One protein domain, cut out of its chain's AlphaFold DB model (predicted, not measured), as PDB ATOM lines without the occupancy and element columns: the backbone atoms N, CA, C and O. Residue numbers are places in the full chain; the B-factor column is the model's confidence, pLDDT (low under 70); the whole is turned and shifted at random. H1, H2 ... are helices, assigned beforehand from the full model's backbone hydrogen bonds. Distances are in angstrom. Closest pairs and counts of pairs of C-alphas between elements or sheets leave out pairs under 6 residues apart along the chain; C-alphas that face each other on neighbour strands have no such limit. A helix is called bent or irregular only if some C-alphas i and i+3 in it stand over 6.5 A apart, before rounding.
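This is residues 291 to 395 of the 456 residues of the protein "Replicase polyprotein" of Lygus hesperus (UniProt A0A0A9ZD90). Three helices, H1, H2 and H3, lie side by side as a small up-and-down bundle, their centres at the corners of a triangle; the short helix H4 packs across the end where H2 turns into H3, and past H4 the chain folds back through residues 364 to 373 into the long helix H5, which is apart from H1, H2 and H3, near H4 but touching no helix, with residues 389 to 395 sticking out free. Between H3 and H4 a long link, residues 344 to 354, folds back toward that end. The printed part has 105 residues with five named helices, in the order H1 H2 H3 H4 H5, and no named strand; the class is all helix. It is loose, with a radius of gyration of the C-alphas of 16.6 A, and spans 48 by 34 by 22 A.

Find C-alpha 292 at (-119.633, 464.215, -19.459); from there H1 runs through residues 292 to 300. H2, residues 308 to 326, is 27.9 A long; it is irregular, its C-alphas 322 and 325 being 7.0 A apart. After Gly 327 look for H3, residues 328 to 343, 22.4 A long, beginning at C-alpha 328 (-116.543, 451.495, -16.024). H4, residues 355 to 363, is 12.0 A long. H5, residues 374 to 394, 30.0 A long, ends at C-alpha 394 (-109.587, 458.547, 14.958).

Begin with H2, the hub, which touches H1, H3 and H4. H1 and H2 form a helical hairpin, at a shallow tilt of 14 degrees; their closest C-alphas, those of Ala 299 and Ile 316, are 4.9 A apart. H2, with residues 316 to 324 alone, touches H3 in a second hairpin, at 13 degrees; look at Ala 323 and Phe 331, the closest C-alphas, 5.3 A apart. H1 and H3 are close but not clearly touching, the closest C-alphas, Ala 299 and Leu 338, being 8.0 A apart. H4 only just touches H2, with 3 pairs of C-alphas within 8 A, the closest Phe 324 and Met 358 at 7.2 A; at 72 degrees they are only just about perpendicular. H4 also only just touches H3, with 3 pairs, the closest Lys 328 and Tyr 355 at 6.4 A, at a steep tilt of 59 degrees. H5 is close to H4 but not clearly touching it, the closest C-alphas, Tyr 363 and Glu 381, being 8.0 A apart; it is apart from H1, H2 and H3. In H3, H4 and H5 every O i to N i+4 pair is within hydrogen-bond range; in H1 4 of 5 are, in H2 12 of 15.

The two C-alphas farthest apart, those of Pro 306 and Ser 371, are 50.6 A from each other. The printed part has no cut. The link H2 to H3 is tight, and the link H3 to H4, 11 residues, is long. The mean pLDDT of the printed part is 89.9, and one residue, 395, is under 70.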
ATOM      1  N   SER A 291    -123.433 464.902 -16.440       94.12
ATOM      2  CA  SER A 291    -123.038 465.105 -17.842       94.12
ATOM      3  C   SER A 291    -121.511 465.044 -18.049       94.12
ATOM      4  O   SER A 291    -120.749 465.655 -17.297       94.12
ATOM      5  N   LYS A 292    -121.062 464.347 -19.106       95.44
ATOM      6  CA  LYS A 292    -119.633 464.215 -19.459       95.44
ATOM      7  C   LYS A 292    -118.940 465.571 -19.579       95.44
ATOM      8  O   LYS A 292    -117.841 465.738 -19.073       95.44
ATOM      9  N   LYS A 293    -119.638 466.563 -20.144       93.12
ATOM     10  CA  LYS A 293    -119.146 467.941 -20.227       93.12
ATOM     11  C   LYS A 293    -118.831 468.517 -18.847       93.12
ATOM     12  O   LYS A 293    -117.769 469.092 -18.684       93.12
ATOM     13  N   SER A 294    -119.727 468.374 -17.869       93.81
ATOM     14  CA  SER A 294    -119.487 468.879 -16.508       93.81
ATOM     15  C   SER A 294    -118.354 468.137 -15.800       93.81
ATOM     16  O   SER A 294    -117.616 468.761 -15.045       93.81
ATOM     17  N   ILE A 295    -118.226 466.828 -16.047       96.62
ATOM     18  CA  ILE A 295    -117.114 466.012 -15.543       96.62
ATOM     19  C   ILE A 295    -115.798 466.564 -16.095       96.62
ATOM     20  O   ILE A 295    -114.953 467.006 -15.336       96.62
ATOM     21  N   GLU A 296    -115.654 466.631 -17.417       95.38
ATOM     22  CA  GLU A 296    -114.415 467.073 -18.065       95.38
ATOM     23  C   GLU A 296    -114.079 468.536 -17.756       95.38
ATOM     24  O   GLU A 296    -112.921 468.872 -17.531       95.38
ATOM     25  N   ASP A 297    -115.089 469.404 -17.685       93.12
ATOM     26  CA  ASP A 297    -114.914 470.799 -17.287       93.12
ATOM     27  C   ASP A 297    -114.350 470.904 -15.859       93.12
ATOM     28  O   ASP A 297    -113.564 471.804 -15.592       93.12
ATOM     29  N   CYS A 298    -114.678 469.981 -14.944       94.12
ATOM     30  CA  CYS A 298    -114.099 469.939 -13.596       94.12
ATOM     31  C   CYS A 298    -112.566 469.856 -13.620       94.12
ATOM     32  O   CYS A 298    -111.923 470.618 -12.910       94.12
ATOM     33  N   ALA A 299    -111.983 469.006 -14.468       93.38
ATOM     34  CA  ALA A 299    -110.529 468.881 -14.587       93.38
ATOM     35  C   ALA A 299    -109.862 470.051 -15.333       93.38
ATOM     36  O   ALA A 299    -108.666 470.277 -15.173       93.38
ATOM     37  N   ASN A 300    -110.610 470.789 -16.160       92.38
ATOM     38  CA  ASN A 300    -110.056 471.845 -17.015       92.38
ATOM     39  C   ASN A 300    -109.866 473.193 -16.305       92.38
ATOM     40  O   ASN A 300    -109.213 474.079 -16.854       92.38
ATOM     41  N   TRP A 301    -110.465 473.383 -15.127       90.62
ATOM     42  CA  TRP A 301    -110.458 474.667 -14.429       90.62
ATOM     43  C   TRP A 301    -110.203 474.485 -12.939       90.62
ATOM     44  O   TRP A 301    -110.780 473.609 -12.304       90.62
ATOM     45  N   MET A 302    -109.424 475.398 -12.371       89.44
ATOM     46  CA  MET A 302    -109.259 475.558 -10.929       89.44
ATOM     47  C   MET A 302    -109.534 477.008 -10.539       89.44
ATOM     48  O   MET A 302    -109.369 477.925 -11.348       89.44
ATOM     49  N   HIS A 303    -109.931 477.221  -9.288       84.94
ATOM     50  CA  HIS A 303    -109.914 478.560  -8.714       84.94
ATOM     51  C   HIS A 303    -108.472 479.033  -8.524       84.94
ATOM     52  O   HIS A 303    -107.554 478.226  -8.366       84.94
ATOM     53  N   THR A 304    -108.269 480.352  -8.513       87.62
ATOM     54  CA  THR A 304    -106.970 480.930  -8.170       87.62
ATOM     55  C   THR A 304    -106.555 480.452  -6.781       87.62
ATOM     56  O   THR A 304    -107.253 480.697  -5.800       87.62
ATOM     57  N   SER A 305    -105.420 479.763  -6.720       88.44
ATOM     58  CA  SER A 305    -104.879 479.150  -5.511       88.44
ATOM     59  C   SER A 305    -103.419 479.572  -5.334       88.44
ATOM     60  O   SER A 305    -102.706 479.661  -6.338       88.44
ATOM     61  N   PRO A 306    -102.946 479.804  -4.094       89.50
ATOM     62  CA  PRO A 306    -101.518 479.960  -3.812       89.50
ATOM     63  C   PRO A 306    -100.697 478.735  -4.233       89.50
ATOM     64  O   PRO A 306     -99.544 478.880  -4.629       89.50
ATOM     65  N   ASP A 307    -101.307 477.547  -4.175       90.94
ATOM     66  CA  ASP A 307    -100.745 476.291  -4.662       90.94
ATOM     67  C   ASP A 307    -101.583 475.782  -5.843       90.94
ATOM     68  O   ASP A 307    -102.637 475.152  -5.685       90.94
ATOM     69  N   ALA A 308    -101.128 476.131  -7.043       89.19
ATOM     70  CA  ALA A 308    -101.762 475.745  -8.297       89.19
ATOM     71  C   ALA A 308    -101.676 474.233  -8.555       89.19
ATOM     72  O   ALA A 308    -102.584 473.657  -9.157       89.19
ATOM     73  N   LEU A 309    -100.607 473.580  -8.093       89.06
ATOM     74  CA  LEU A 309    -100.382 472.161  -8.346       89.06
ATOM     75  C   LEU A 309    -101.317 471.311  -7.486       89.06
ATOM     76  O   LEU A 309    -102.007 470.435  -8.011       89.06
ATOM     77  N   ALA A 310    -101.434 471.633  -6.194       88.94
ATOM     78  CA  ALA A 310    -102.395 470.993  -5.302       88.94
ATOM     79  C   ALA A 310    -103.845 471.225  -5.753       88.94
ATOM     80  O   ALA A 310    -104.643 470.286  -5.776       88.94
ATOM     81  N   ALA A 311    -104.188 472.448  -6.177       90.31
ATOM     82  CA  ALA A 311    -105.519 472.754  -6.701       90.31
ATOM     83  C   ALA A 311    -105.836 471.959  -7.981       90.31
ATOM     84  O   ALA A 311    -106.937 471.426  -8.124       90.31
ATOM     85  N   THR A 312    -104.856 471.814  -8.879       91.38
ATOM     86  CA  THR A 312    -104.988 470.986 -10.088       91.38
ATOM     87  C   THR A 312    -105.159 469.509  -9.732       91.38
ATOM     88  O   THR A 312    -106.042 468.845 -10.274       91.38
ATOM     89  N   ARG A 313    -104.372 468.989  -8.779       91.50
ATOM     90  CA  ARG A 313    -104.498 467.609  -8.289       91.50
ATOM     91  C   ARG A 313    -105.897 467.338  -7.733       91.50
ATOM     92  O   ARG A 313    -106.494 466.322  -8.079       91.50
ATOM     93  N   GLN A 314    -106.439 468.258  -6.933       91.81
ATOM     94  CA  GLN A 314    -107.799 468.149  -6.402       91.81
ATOM     95  C   GLN A 314    -108.843 468.126  -7.526       91.81
ATOM     96  O   GLN A 314    -109.680 467.230  -7.557       91.81
ATOM     97  N   ALA A 315    -108.749 469.046  -8.491       93.56
ATOM     98  CA  ALA A 315    -109.669 469.109  -9.626       93.56
ATOM     99  C   ALA A 315    -109.664 467.817 -10.468       93.56
ATOM    100  O   ALA A 315    -110.719 467.348 -10.906       93.56
ATOM    101  N   ILE A 316    -108.486 467.212 -10.659       94.94
ATOM    102  CA  ILE A 316    -108.322 465.917 -11.335       94.94
ATOM    103  C   ILE A 316    -109.003 464.791 -10.543       94.94
ATOM    104  O   ILE A 316    -109.760 464.009 -11.129       94.94
ATOM    105  N   CYS A 317    -108.760 464.709  -9.231       94.69
ATOM    106  CA  CYS A 317    -109.392 463.714  -8.364       94.69
ATOM    107  C   CYS A 317    -110.921 463.853  -8.375       94.69
ATOM    108  O   CYS A 317    -111.623 462.867  -8.602       94.69
ATOM    109  N   ASP A 318    -111.436 465.074  -8.217       94.56
ATOM    110  CA  ASP A 318    -112.871 465.363  -8.231       94.56
ATOM    111  C   ASP A 318    -113.500 464.966  -9.569       94.56
ATOM    112  O   ASP A 318    -114.511 464.262  -9.604       94.56
ATOM    113  N   SER A 319    -112.866 465.338 -10.684       97.06
ATOM    114  CA  SER A 319    -113.313 464.963 -12.027       97.06
ATOM    115  C   SER A 319    -113.429 463.446 -12.190       97.06
ATOM    116  O   SER A 319    -114.432 462.943 -12.704       97.06
ATOM    117  N   LEU A 320    -112.445 462.686 -11.702       97.38
ATOM    118  CA  LEU A 320    -112.503 461.229 -11.745       97.38
ATOM    119  C   LEU A 320    -113.635 460.667 -10.876       97.38
ATOM    120  O   LEU A 320    -114.378 459.794 -11.325       97.38
ATOM    121  N   MET A 321    -113.809 461.178  -9.656       95.38
ATOM    122  CA  MET A 321    -114.882 460.732  -8.762       95.38
ATOM    123  C   MET A 321    -116.274 461.000  -9.352       95.38
ATOM    124  O   MET A 321    -117.179 460.166  -9.215       95.38
ATOM    125  N   LEU A 322    -116.443 462.126 -10.054       96.56
ATOM    126  CA  LEU A 322    -117.662 462.467 -10.793       96.56
ATOM    127  C   LEU A 322    -117.910 461.528 -11.987       96.56
ATOM    128  O   LEU A 322    -119.066 461.303 -12.356       96.56
ATOM    129  N   ALA A 323    -116.857 460.954 -12.576       97.12
ATOM    130  CA  ALA A 323    -116.950 460.064 -13.731       97.12
ATOM    131  C   ALA A 323    -117.540 458.683 -13.415       97.12
ATOM    132  O   ALA A 323    -118.002 458.015 -14.337       97.12
ATOM    133  N   PHE A 324    -117.559 458.250 -12.149       96.12
ATOM    134  CA  PHE A 324    -117.962 456.886 -11.779       96.12
ATOM    135  C   PHE A 324    -119.340 456.492 -12.327       96.12
ATOM    136  O   PHE A 324    -119.482 455.450 -12.960       96.12
ATOM    137  N   GLY A 325    -120.347 457.360 -12.172       95.50
ATOM    138  CA  GLY A 325    -121.715 457.054 -12.605       95.50
ATOM    139  C   GLY A 325    -121.895 456.969 -14.126       95.50
ATOM    140  O   GLY A 325    -122.959 456.587 -14.602       95.50
ATOM    141  N   GLN A 326    -120.873 457.307 -14.919       96.44
ATOM    142  CA  GLN A 326    -120.869 457.083 -16.367       96.44
ATOM    143  C   GLN A 326    -120.513 455.636 -16.757       96.44
ATOM    144  O   GLN A 326    -120.540 455.315 -17.950       96.44
ATOM    145  N   GLY A 327    -120.229 454.771 -15.782       95.44
ATOM    146  CA  GLY A 327    -119.874 453.370 -15.986       95.44
ATOM    147  C   GLY A 327    -118.377 453.161 -16.201       95.44
ATOM    148  O   GLY A 327    -117.619 454.096 -16.490       95.44
ATOM    149  N   LYS A 328    -117.955 451.901 -16.063       96.19
ATOM    150  CA  LYS A 328    -116.543 451.495 -16.024       96.19
ATOM    151  C   LYS A 328    -115.751 451.931 -17.251       96.19
ATOM    152  O   LYS A 328    -114.648 452.449 -17.115       96.19
ATOM    153  N   GLU A 329    -116.319 451.764 -18.442       96.69
ATOM    154  CA  GLU A 329    -115.641 452.104 -19.696       96.69
ATOM    155  C   GLU A 329    -115.265 453.593 -19.757       96.69
ATOM    156  O   GLU A 329    -114.107 453.942 -19.995       96.69
ATOM    157  N   TYR A 330    -116.223 454.487 -19.482       97.50
ATOM    158  CA  TYR A 330    -115.952 455.922 -19.480       97.50
ATOM    159  C   TYR A 330    -115.008 456.316 -18.343       97.50
ATOM    160  O   TYR A 330    -114.117 457.136 -18.563       97.50
ATOM    161  N   PHE A 331    -115.193 455.743 -17.149       97.81
ATOM    162  CA  PHE A 331    -114.341 456.011 -15.994       97.81
ATOM    163  C   PHE A 331    -112.871 455.702 -16.299       97.81
ATOM    164  O   PHE A 331    -112.026 456.580 -16.144       97.81
ATOM    165  N   GLU A 332    -112.564 454.507 -16.807       98.12
ATOM    166  CA  GLU A 332    -111.182 454.099 -17.098       98.12
ATOM    167  C   GLU A 332    -110.572 454.894 -18.261       98.12
ATOM    168  O   GLU A 332    -109.402 455.298 -18.218       98.12
ATOM    169  N   ALA A 333    -111.377 455.212 -19.281       98.25
ATOM    170  CA  ALA A 333    -110.951 456.096 -20.359       98.25
ATOM    171  C   ALA A 333    -110.634 457.510 -19.841       98.25
ATOM    172  O   ALA A 333    -109.646 458.115 -20.258       98.25
ATOM    173  N   HIS A 334    -111.454 458.051 -18.937       98.19
ATOM    174  CA  HIS A 334    -111.239 459.366 -18.338       98.19
ATOM    175  C   HIS A 334    -110.023 459.368 -17.402       98.19
ATOM    176  O   HIS A 334    -109.155 460.227 -17.546       98.19
ATOM    177  N   ARG A 335    -109.885 458.352 -16.539       97.81
ATOM    178  CA  ARG A 335    -108.710 458.124 -15.682       97.81
ATOM    179  C   ARG A 335    -107.415 458.121 -16.488       97.81
ATOM    180  O   ARG A 335    -106.462 458.812 -16.139       97.81
ATOM    181  N   SER A 336    -107.402 457.408 -17.612       97.88
ATOM    182  CA  SER A 336    -106.243 457.346 -18.510       97.88
ATOM    183  C   SER A 336    -105.902 458.709 -19.123       97.88
ATOM    184  O   SER A 336    -104.723 459.063 -19.200       97.88
ATOM    185  N   ARG A 337    -106.914 459.501 -19.521       97.44
ATOM    186  CA  ARG A 337    -106.713 460.878 -20.014       97.44
ATOM    187  C   ARG A 337    -106.106 461.776 -18.936       97.44
ATOM    188  O   ARG A 337    -105.146 462.481 -19.227       97.44
ATOM    189  N   LEU A 338    -106.621 461.711 -17.709       96.50
ATOM    190  CA  LEU A 338    -106.136 462.503 -16.575       96.50
ATOM    191  C   LEU A 338    -104.680 462.166 -16.216       96.50
ATOM    192  O   LEU A 338    -103.851 463.064 -16.120       96.50
ATOM    193  N   LEU A 339    -104.340 460.876 -16.103       95.56
ATOM    194  CA  LEU A 339    -102.966 460.429 -15.826       95.56
ATOM    195  C   LEU A 339    -101.986 460.819 -16.934       95.56
ATOM    196  O   LEU A 339    -100.810 461.066 -16.672       95.56
ATOM    197  N   LYS A 340    -102.435 460.821 -18.192       95.56
ATOM    198  CA  LYS A 340    -101.622 461.306 -19.308       95.56
ATOM    199  C   LYS A 340    -101.387 462.815 -19.189       95.56
ATOM    200  O   LYS A 340    -100.235 463.223 -19.196       95.56
ATOM    201  N   ALA A 341    -102.450 463.602 -19.018       94.12
ATOM    202  CA  ALA A 341    -102.359 465.056 -18.911       94.12
ATOM    203  C   ALA A 341    -101.478 465.503 -17.732       94.12
ATOM    204  O   ALA A 341    -100.675 466.417 -17.884       94.12
ATOM    205  N   TRP A 342    -101.576 464.827 -16.583       93.75
ATOM    206  CA  TRP A 342    -100.734 465.123 -15.424       93.75
ATOM    207  C   TRP A 342     -99.248 464.874 -15.703       93.75
ATOM    208  O   TRP A 342     -98.435 465.763 -15.481       93.75
ATOM    209  N   ARG A 343     -98.895 463.707 -16.264       93.69
ATOM    210  CA  ARG A 343     -97.501 463.359 -16.606       93.69
ATOM    211  C   ARG A 343     -96.867 464.296 -17.632       93.69
ATOM    212  O   ARG A 343     -95.652 464.412 -17.677       93.69
ATOM    213  N   GLU A 344     -97.671 464.923 -18.485       93.31
ATOM    214  CA  GLU A 344     -97.188 465.894 -19.473       93.31
ATOM    215  C   GLU A 344     -96.888 467.273 -18.859       93.31
ATOM    216  O   GLU A 344     -96.238 468.087 -19.510       93.31
ATOM    217  N   GLN A 345     -97.374 467.557 -17.644       89.56
ATOM    218  CA  GLN A 345     -97.292 468.878 -17.004       89.56
ATOM    219  C   GLN A 345     -96.583 468.868 -15.640       89.56
ATOM    220  O   GLN A 345     -96.235 469.931 -15.133       89.56
ATOM    221  N   SER A 346     -96.395 467.697 -15.028       87.31
ATOM    222  CA  SER A 346     -95.812 467.537 -13.697       87.31
ATOM    223  C   SER A 346     -94.994 466.251 -13.602       87.31
ATOM    224  O   SER A 346     -95.421 465.196 -14.077       87.31
ATOM    225  N   ASP A 347     -93.851 466.342 -12.923       87.75
ATOM    226  CA  ASP A 347     -93.008 465.197 -12.560       87.75
ATOM    227  C   ASP A 347     -93.444 464.543 -11.235       87.75
ATOM    228  O   ASP A 347     -92.924 463.493 -10.850       87.75
ATOM    229  N   GLU A 348     -94.399 465.140 -10.509       88.75
ATOM    230  CA  GLU A 348     -94.913 464.558  -9.270       88.75
ATOM    231  C   GLU A 348     -95.795 463.334  -9.555       88.75
ATOM    232  O   GLU A 348     -96.576 463.332 -10.509       88.75
ATOM    233  N   PRO A 349     -95.754 462.282  -8.726       87.69
ATOM    234  CA  PRO A 349     -96.687 461.176  -8.864       87.69
ATOM    235  C   PRO A 349     -98.106 461.603  -8.463       87.69
ATOM    236  O   PRO A 349     -98.317 462.271  -7.450       87.69
ATOM    237  N   ILE A 350     -99.099 461.142  -9.226       90.50
ATOM    238  CA  ILE A 350    -100.510 461.207  -8.842       90.50
ATOM    239  C   ILE A 350    -101.090 459.797  -8.819       90.50
ATOM    240  O   ILE A 350    -100.997 459.044  -9.790       90.50
ATOM    241  N   GLU A 351    -101.700 459.448  -7.694       90.31
ATOM    242  CA  GLU A 351    -102.460 458.216  -7.548       90.31
ATOM    243  C   GLU A 351    -103.945 458.541  -7.632       90.31
ATOM    244  O   GLU A 351    -104.438 459.460  -6.975       90.31
ATOM    245  N   LEU A 352    -104.637 457.808  -8.496       92.81
ATOM    246  CA  LEU A 352    -106.049 457.991  -8.779       92.81
ATOM    247  C   LEU A 352    -106.788 456.689  -8.515       92.81
ATOM    248  O   LEU A 352    -106.334 455.637  -8.974       92.81
ATOM    249  N   TYR A 353    -107.957 456.790  -7.880       93.31
ATOM    250  CA  TYR A 353    -108.818 455.642  -7.608       93.31
ATOM    251  C   TYR A 353    -109.070 454.807  -8.865       93.31
ATOM    252  O   TYR A 353    -109.261 455.319  -9.971       93.31
ATOM    253  N   THR A 354    -109.072 453.500  -8.687       95.25
ATOM    254  CA  THR A 354    -109.542 452.520  -9.660       95.25
ATOM    255  C   THR A 354    -111.062 452.393  -9.584       95.25
ATOM    256  O   THR A 354    -111.692 452.769  -8.588       95.25
ATOM    257  N   TYR A 355    -111.687 451.847 -10.631       94.31
ATOM    258  CA  TYR A 355    -113.132 451.623 -10.604       94.31
ATOM    259  C   TYR A 355    -113.588 450.711  -9.440       94.31
ATOM    260  O   TYR A 355    -114.554 451.076  -8.772       94.31
ATOM    261  N   PRO A 356    -112.909 449.582  -9.124       93.44
ATOM    262  CA  PRO A 356    -113.277 448.735  -7.982       93.44
ATOM    263  C   PRO A 356    -113.179 449.431  -6.619       93.44
ATOM    264  O   PRO A 356    -114.007 449.174  -5.747       93.44
ATOM    265  N   GLU A 357    -112.206 450.325  -6.423       91.25
ATOM    266  CA  GLU A 357    -112.100 451.113  -5.187       91.25
ATOM    267  C   GLU A 357    -113.286 452.069  -5.049       91.25
ATOM    268  O   GLU A 357    -113.926 452.103  -4.000       91.25
ATOM    269  N   MET A 358    -113.644 452.783  -6.122       91.00
ATOM    270  CA  MET A 358    -114.815 453.667  -6.130       91.00
ATOM    271  C   MET A 358    -116.130 452.905  -5.914       91.00
ATOM    272  O   MET A 358    -117.008 453.389  -5.200       91.00
ATOM    273  N   ASP A 359    -116.262 451.720  -6.511       90.75
ATOM    274  CA  ASP A 359    -117.416 450.834  -6.332       90.75
ATOM    275  C   ASP A 359    -117.529 450.381  -4.868       90.75
ATOM    276  O   ASP A 359    -118.578 450.538  -4.245       90.75
ATOM    277  N   THR A 360    -116.407 449.964  -4.273       86.31
ATOM    278  CA  THR A 360    -116.318 449.591  -2.854       86.31
ATOM    279  C   THR A 360    -116.653 450.766  -1.934       86.31
ATOM    280  O   THR A 360    -117.411 450.609  -0.979       86.31
ATOM    281  N   MET A 361    -116.160 451.970  -2.229       83.88
ATOM    282  CA  MET A 361    -116.467 453.174  -1.446       83.88
ATOM    283  C   MET A 361    -117.956 453.544  -1.474       83.88
ATOM    284  O   MET A 361    -118.457 454.131  -0.512       83.88
ATOM    285  N   ARG A 362    -118.658 453.246  -2.574       85.25
ATOM    286  CA  ARG A 362    -120.083 453.572  -2.745       85.25
ATOM    287  C   ARG A 362    -121.018 452.476  -2.240       85.25
ATOM    288  O   ARG A 362    -122.050 452.806  -1.663       85.25
ATOM    289  N   TYR A 363    -120.666 451.211  -2.454       86.25
ATOM    290  CA  TYR A 363    -121.574 450.072  -2.280       86.25
ATOM    291  C   TYR A 363    -121.015 448.941  -1.411       86.25
ATOM    292  O   TYR A 363    -121.752 448.020  -1.068       86.25
ATOM    293  N   GLY A 364    -119.750 449.009  -0.990       78.75
ATOM    294  CA  GLY A 364    -119.090 447.966  -0.192       78.75
ATOM    295  C   GLY A 364    -119.654 447.777   1.220       78.75
ATOM    296  O   GLY A 364    -119.164 446.941   1.972       78.75
ATOM    297  N   SER A 365    -120.672 448.547   1.603       71.75
ATOM    298  CA  SER A 365    -121.289 448.523   2.927       71.75
ATOM    299  C   SER A 365    -122.460 447.554   3.083       71.75
ATOM    300  O   SER A 365    -122.992 447.436   4.188       71.75
ATOM    301  N   VAL A 366    -122.935 446.938   1.997       74.38
ATOM    302  CA  VAL A 366    -124.197 446.189   2.007       74.38
ATOM    303  C   VAL A 366    -123.972 444.715   1.684       74.38
ATOM    304  O   VAL A 366    -123.781 444.336   0.533       74.38
ATOM    305  N   GLU A 367    -124.060 443.879   2.715       75.00
ATOM    306  CA  GLU A 367    -124.194 442.428   2.575       75.00
ATOM    307  C   GLU A 367    -125.649 442.072   2.234       75.00
ATOM    308  O   GLU A 367    -126.570 442.602   2.856       75.00
ATOM    309  N   ASP A 368    -125.843 441.199   1.240       78.56
ATOM    310  CA  ASP A 368    -127.150 440.743   0.733       78.56
ATOM    311  C   ASP A 368    -128.200 441.868   0.531       78.56
ATOM    312  O   ASP A 368    -129.226 441.941   1.209       78.56
ATOM    313  N   PRO A 369    -127.979 442.778  -0.432       82.56
ATOM    314  CA  PRO A 369    -128.839 443.943  -0.645       82.56
ATOM    315  C   PRO A 369    -130.270 443.604  -1.096       82.56
ATOM    316  O   PRO A 369    -131.156 444.456  -1.018       82.56
ATOM    317  N   HIS A 370    -130.511 442.390  -1.598       84.38
ATOM    318  CA  HIS A 370    -131.794 441.996  -2.184       84.38
ATOM    319  C   HIS A 370    -132.857 441.626  -1.148       84.38
ATOM    320  O   HIS A 370    -134.046 441.739  -1.447       84.38
ATOM    321  N   SER A 371    -132.453 441.243   0.064       84.25
ATOM    322  CA  SER A 371    -133.372 440.982   1.178       84.25
ATOM    323  C   SER A 371    -133.805 442.254   1.920       84.25
ATOM    324  O   SER A 371    -134.680 442.205   2.785       84.25
ATOM    325  N   LEU A 372    -133.228 443.409   1.569       85.94
ATOM    326  CA  LEU A 372    -133.414 444.669   2.281       85.94
ATOM    327  C   LEU A 372    -134.378 445.620   1.565       85.94
ATOM    328  O   LEU A 372    -134.339 445.838   0.351       85.94
ATOM    329  N   THR A 373    -135.213 446.287   2.356       89.06
ATOM    330  CA  THR A 373    -135.988 447.445   1.901       89.06
ATOM    331  C   THR A 373    -135.068 448.632   1.607       89.06
ATOM    332  O   THR A 373    -133.971 448.744   2.153       89.06
ATOM    333  N   ILE A 374    -135.535 449.590   0.797       87.31
ATOM    334  CA  ILE A 374    -134.757 450.811   0.520       87.31
ATOM    335  C   ILE A 374    -134.417 451.592   1.797       87.31
ATOM    336  O   ILE A 374    -133.338 452.165   1.895       87.31
ATOM    337  N   GLN A 375    -135.297 451.567   2.801       88.56
ATOM    338  CA  GLN A 375    -135.056 452.240   4.072       88.56
ATOM    339  C   GLN A 375    -133.932 451.566   4.869       88.56
ATOM    340  O   GLN A 375    -133.087 452.253   5.435       88.56
ATOM    341  N   GLN A 376    -133.894 450.231   4.882       90.94
ATOM    342  CA  GLN A 376    -132.815 449.474   5.524       90.94
ATOM    343  C   GLN A 376    -131.478 449.669   4.800       90.94
ATOM    344  O   GLN A 376    -130.447 449.792   5.454       90.94
ATOM    345  N   LEU A 377    -131.496 449.741   3.465       89.94
ATOM    346  CA  LEU A 377    -130.313 450.050   2.659       89.94
ATOM    347  C   LEU A 377    -129.732 451.429   3.004       89.94
ATOM    348  O   LEU A 377    -128.533 451.546   3.249       89.94
ATOM    349  N   LEU A 378    -130.587 452.454   3.073       90.38
ATOM    350  CA  LEU A 378    -130.187 453.811   3.457       90.38
ATOM    351  C   LEU A 378    -129.599 453.864   4.871       90.38
ATOM    352  O   LEU A 378    -128.604 454.555   5.089       90.38
ATOM    353  N   GLU A 379    -130.185 453.139   5.827       90.69
ATOM    354  CA  GLU A 379    -129.669 453.114   7.199       90.69
ATOM    355  C   GLU A 379    -128.307 452.413   7.277       90.69
ATOM    356  O   GLU A 379    -127.376 452.967   7.855       90.69
ATOM    357  N   LYS A 380    -128.132 451.267   6.606       89.31
ATOM    358  CA  LYS A 380    -126.829 450.583   6.538       89.31
ATOM    359  C   LYS A 380    -125.746 451.448   5.896       89.31
ATOM    360  O   LYS A 380    -124.624 451.509   6.397       89.31
ATOM    361  N   GLU A 381    -126.066 452.146   4.806       90.19
ATOM    362  CA  GLU A 381    -125.129 453.085   4.183       90.19
ATOM    363  C   GLU A 381    -124.767 454.227   5.146       90.19
ATOM    364  O   GLU A 381    -123.603 454.622   5.255       90.19
ATOM    365  N   ARG A 382    -125.753 454.757   5.874       88.62
ATOM    366  CA  ARG A 382    -125.536 455.812   6.864       88.62
ATOM    367  C   ARG A 382    -124.616 455.344   7.991       88.62
ATOM    368  O   ARG A 382    -123.673 456.062   8.321       88.62
ATOM    369  N   GLU A 383    -124.867 454.167   8.560       89.44
ATOM    370  CA  GLU A 383    -124.024 453.550   9.591       89.44
ATOM    371  C   GLU A 383    -122.587 453.368   9.094       89.44
ATOM    372  O   GLU A 383    -121.639 453.758   9.777       89.44
ATOM    373  N   PHE A 384    -122.423 452.861   7.872       85.81
ATOM    374  CA  PHE A 384    -121.120 452.693   7.238       85.81
ATOM    375  C   PHE A 384    -120.368 454.012   7.067       85.81
ATOM    376  O   PHE A 384    -119.209 454.120   7.467       85.81
ATOM    377  N   ARG A 385    -121.025 455.046   6.528       83.88
ATOM    378  CA  ARG A 385    -120.415 456.373   6.345       83.88
ATOM    379  C   ARG A 385    -120.054 457.025   7.679       83.88
ATOM    380  O   ARG A 385    -119.025 457.687   7.771       83.88
ATOM    381  N   LEU A 386    -120.874 456.838   8.716       86.44
ATOM    382  CA  LEU A 386    -120.571 457.317  10.068       86.44
ATOM    383  C   LEU A 386    -119.382 456.576  10.682       86.44
ATOM    384  O   LEU A 386    -118.550 457.215  11.323       86.44
ATOM    385  N   ARG A 387    -119.282 455.259  10.474       84.81
ATOM    386  CA  ARG A 387    -118.130 454.464  10.906       84.81
ATOM    387  C   ARG A 387    -116.852 454.933  10.213       84.81
ATOM    388  O   ARG A 387    -115.917 455.291  10.915       84.81
ATOM    389  N   LEU A 388    -116.855 455.036   8.881       79.31
ATOM    390  CA  LEU A 388    -115.718 455.558   8.111       79.31
ATOM    391  C   LEU A 388    -115.306 456.949   8.591       79.31
ATOM    392  O   LEU A 388    -114.130 457.207   8.798       79.31
ATOM    393  N   LYS A 389    -116.272 457.849   8.812       81.50
ATOM    394  CA  LYS A 389    -115.984 459.182   9.342       81.50
ATOM    395  C   LYS A 389    -115.279 459.113  10.702       81.50
ATOM    396  O   LYS A 389    -114.282 459.799  10.881       81.50
ATOM    397  N   ARG A 390    -115.753 458.274  11.630       82.62
ATOM    398  CA  ARG A 390    -115.109 458.083  12.942       82.62
ATOM    399  C   ARG A 390    -113.716 457.473  12.819       82.62
ATOM    400  O   ARG A 390    -112.829 457.889  13.544       82.62
ATOM    401  N   GLU A 391    -113.525 456.505  11.926       80.44
ATOM    402  CA  GLU A 391    -112.215 455.895  11.655       80.44
ATOM    403  C   GLU A 391    -111.231 456.925  11.087       80.44
ATOM    404  O   GLU A 391    -110.090 456.978  11.526       80.44
ATOM    405  N   LEU A 392    -111.685 457.791  10.174       72.44
ATOM    406  CA  LEU A 392    -110.892 458.898   9.627       72.44
ATOM    407  C   LEU A 392    -110.576 459.965  10.685       72.44
ATOM    408  O   LEU A 392    -109.488 460.526  10.673       72.44
ATOM    409  N   GLU A 393    -111.515 460.251  11.589       77.50
ATOM    410  CA  GLU A 393    -111.317 461.182  12.710       77.50
ATOM    411  C   GLU A 393    -110.419 460.594  13.815       77.50
ATOM    412  O   GLU A 393    -109.770 461.350  14.533       77.50
ATOM    413  N   ALA A 394    -110.386 459.264  13.961       76.62
ATOM    414  CA  ALA A 394    -109.587 458.547  14.958       76.62
ATOM    415  C   ALA A 394    -108.195 458.130  14.453       76.62
ATOM    416  O   ALA A 394    -107.298 457.913  15.266       76.62
ATOM    417  N   GLY A 395    -108.009 457.988  13.137       60.62
ATOM    418  CA  GLY A 395    -106.702 457.794  12.515       60.62
ATOM    419  C   GLY A 395    -105.871 459.073  12.604       60.62
ATOM    420  O   GLY A 395    -106.396 460.166  12.400       60.62
TER     421      GLY A 395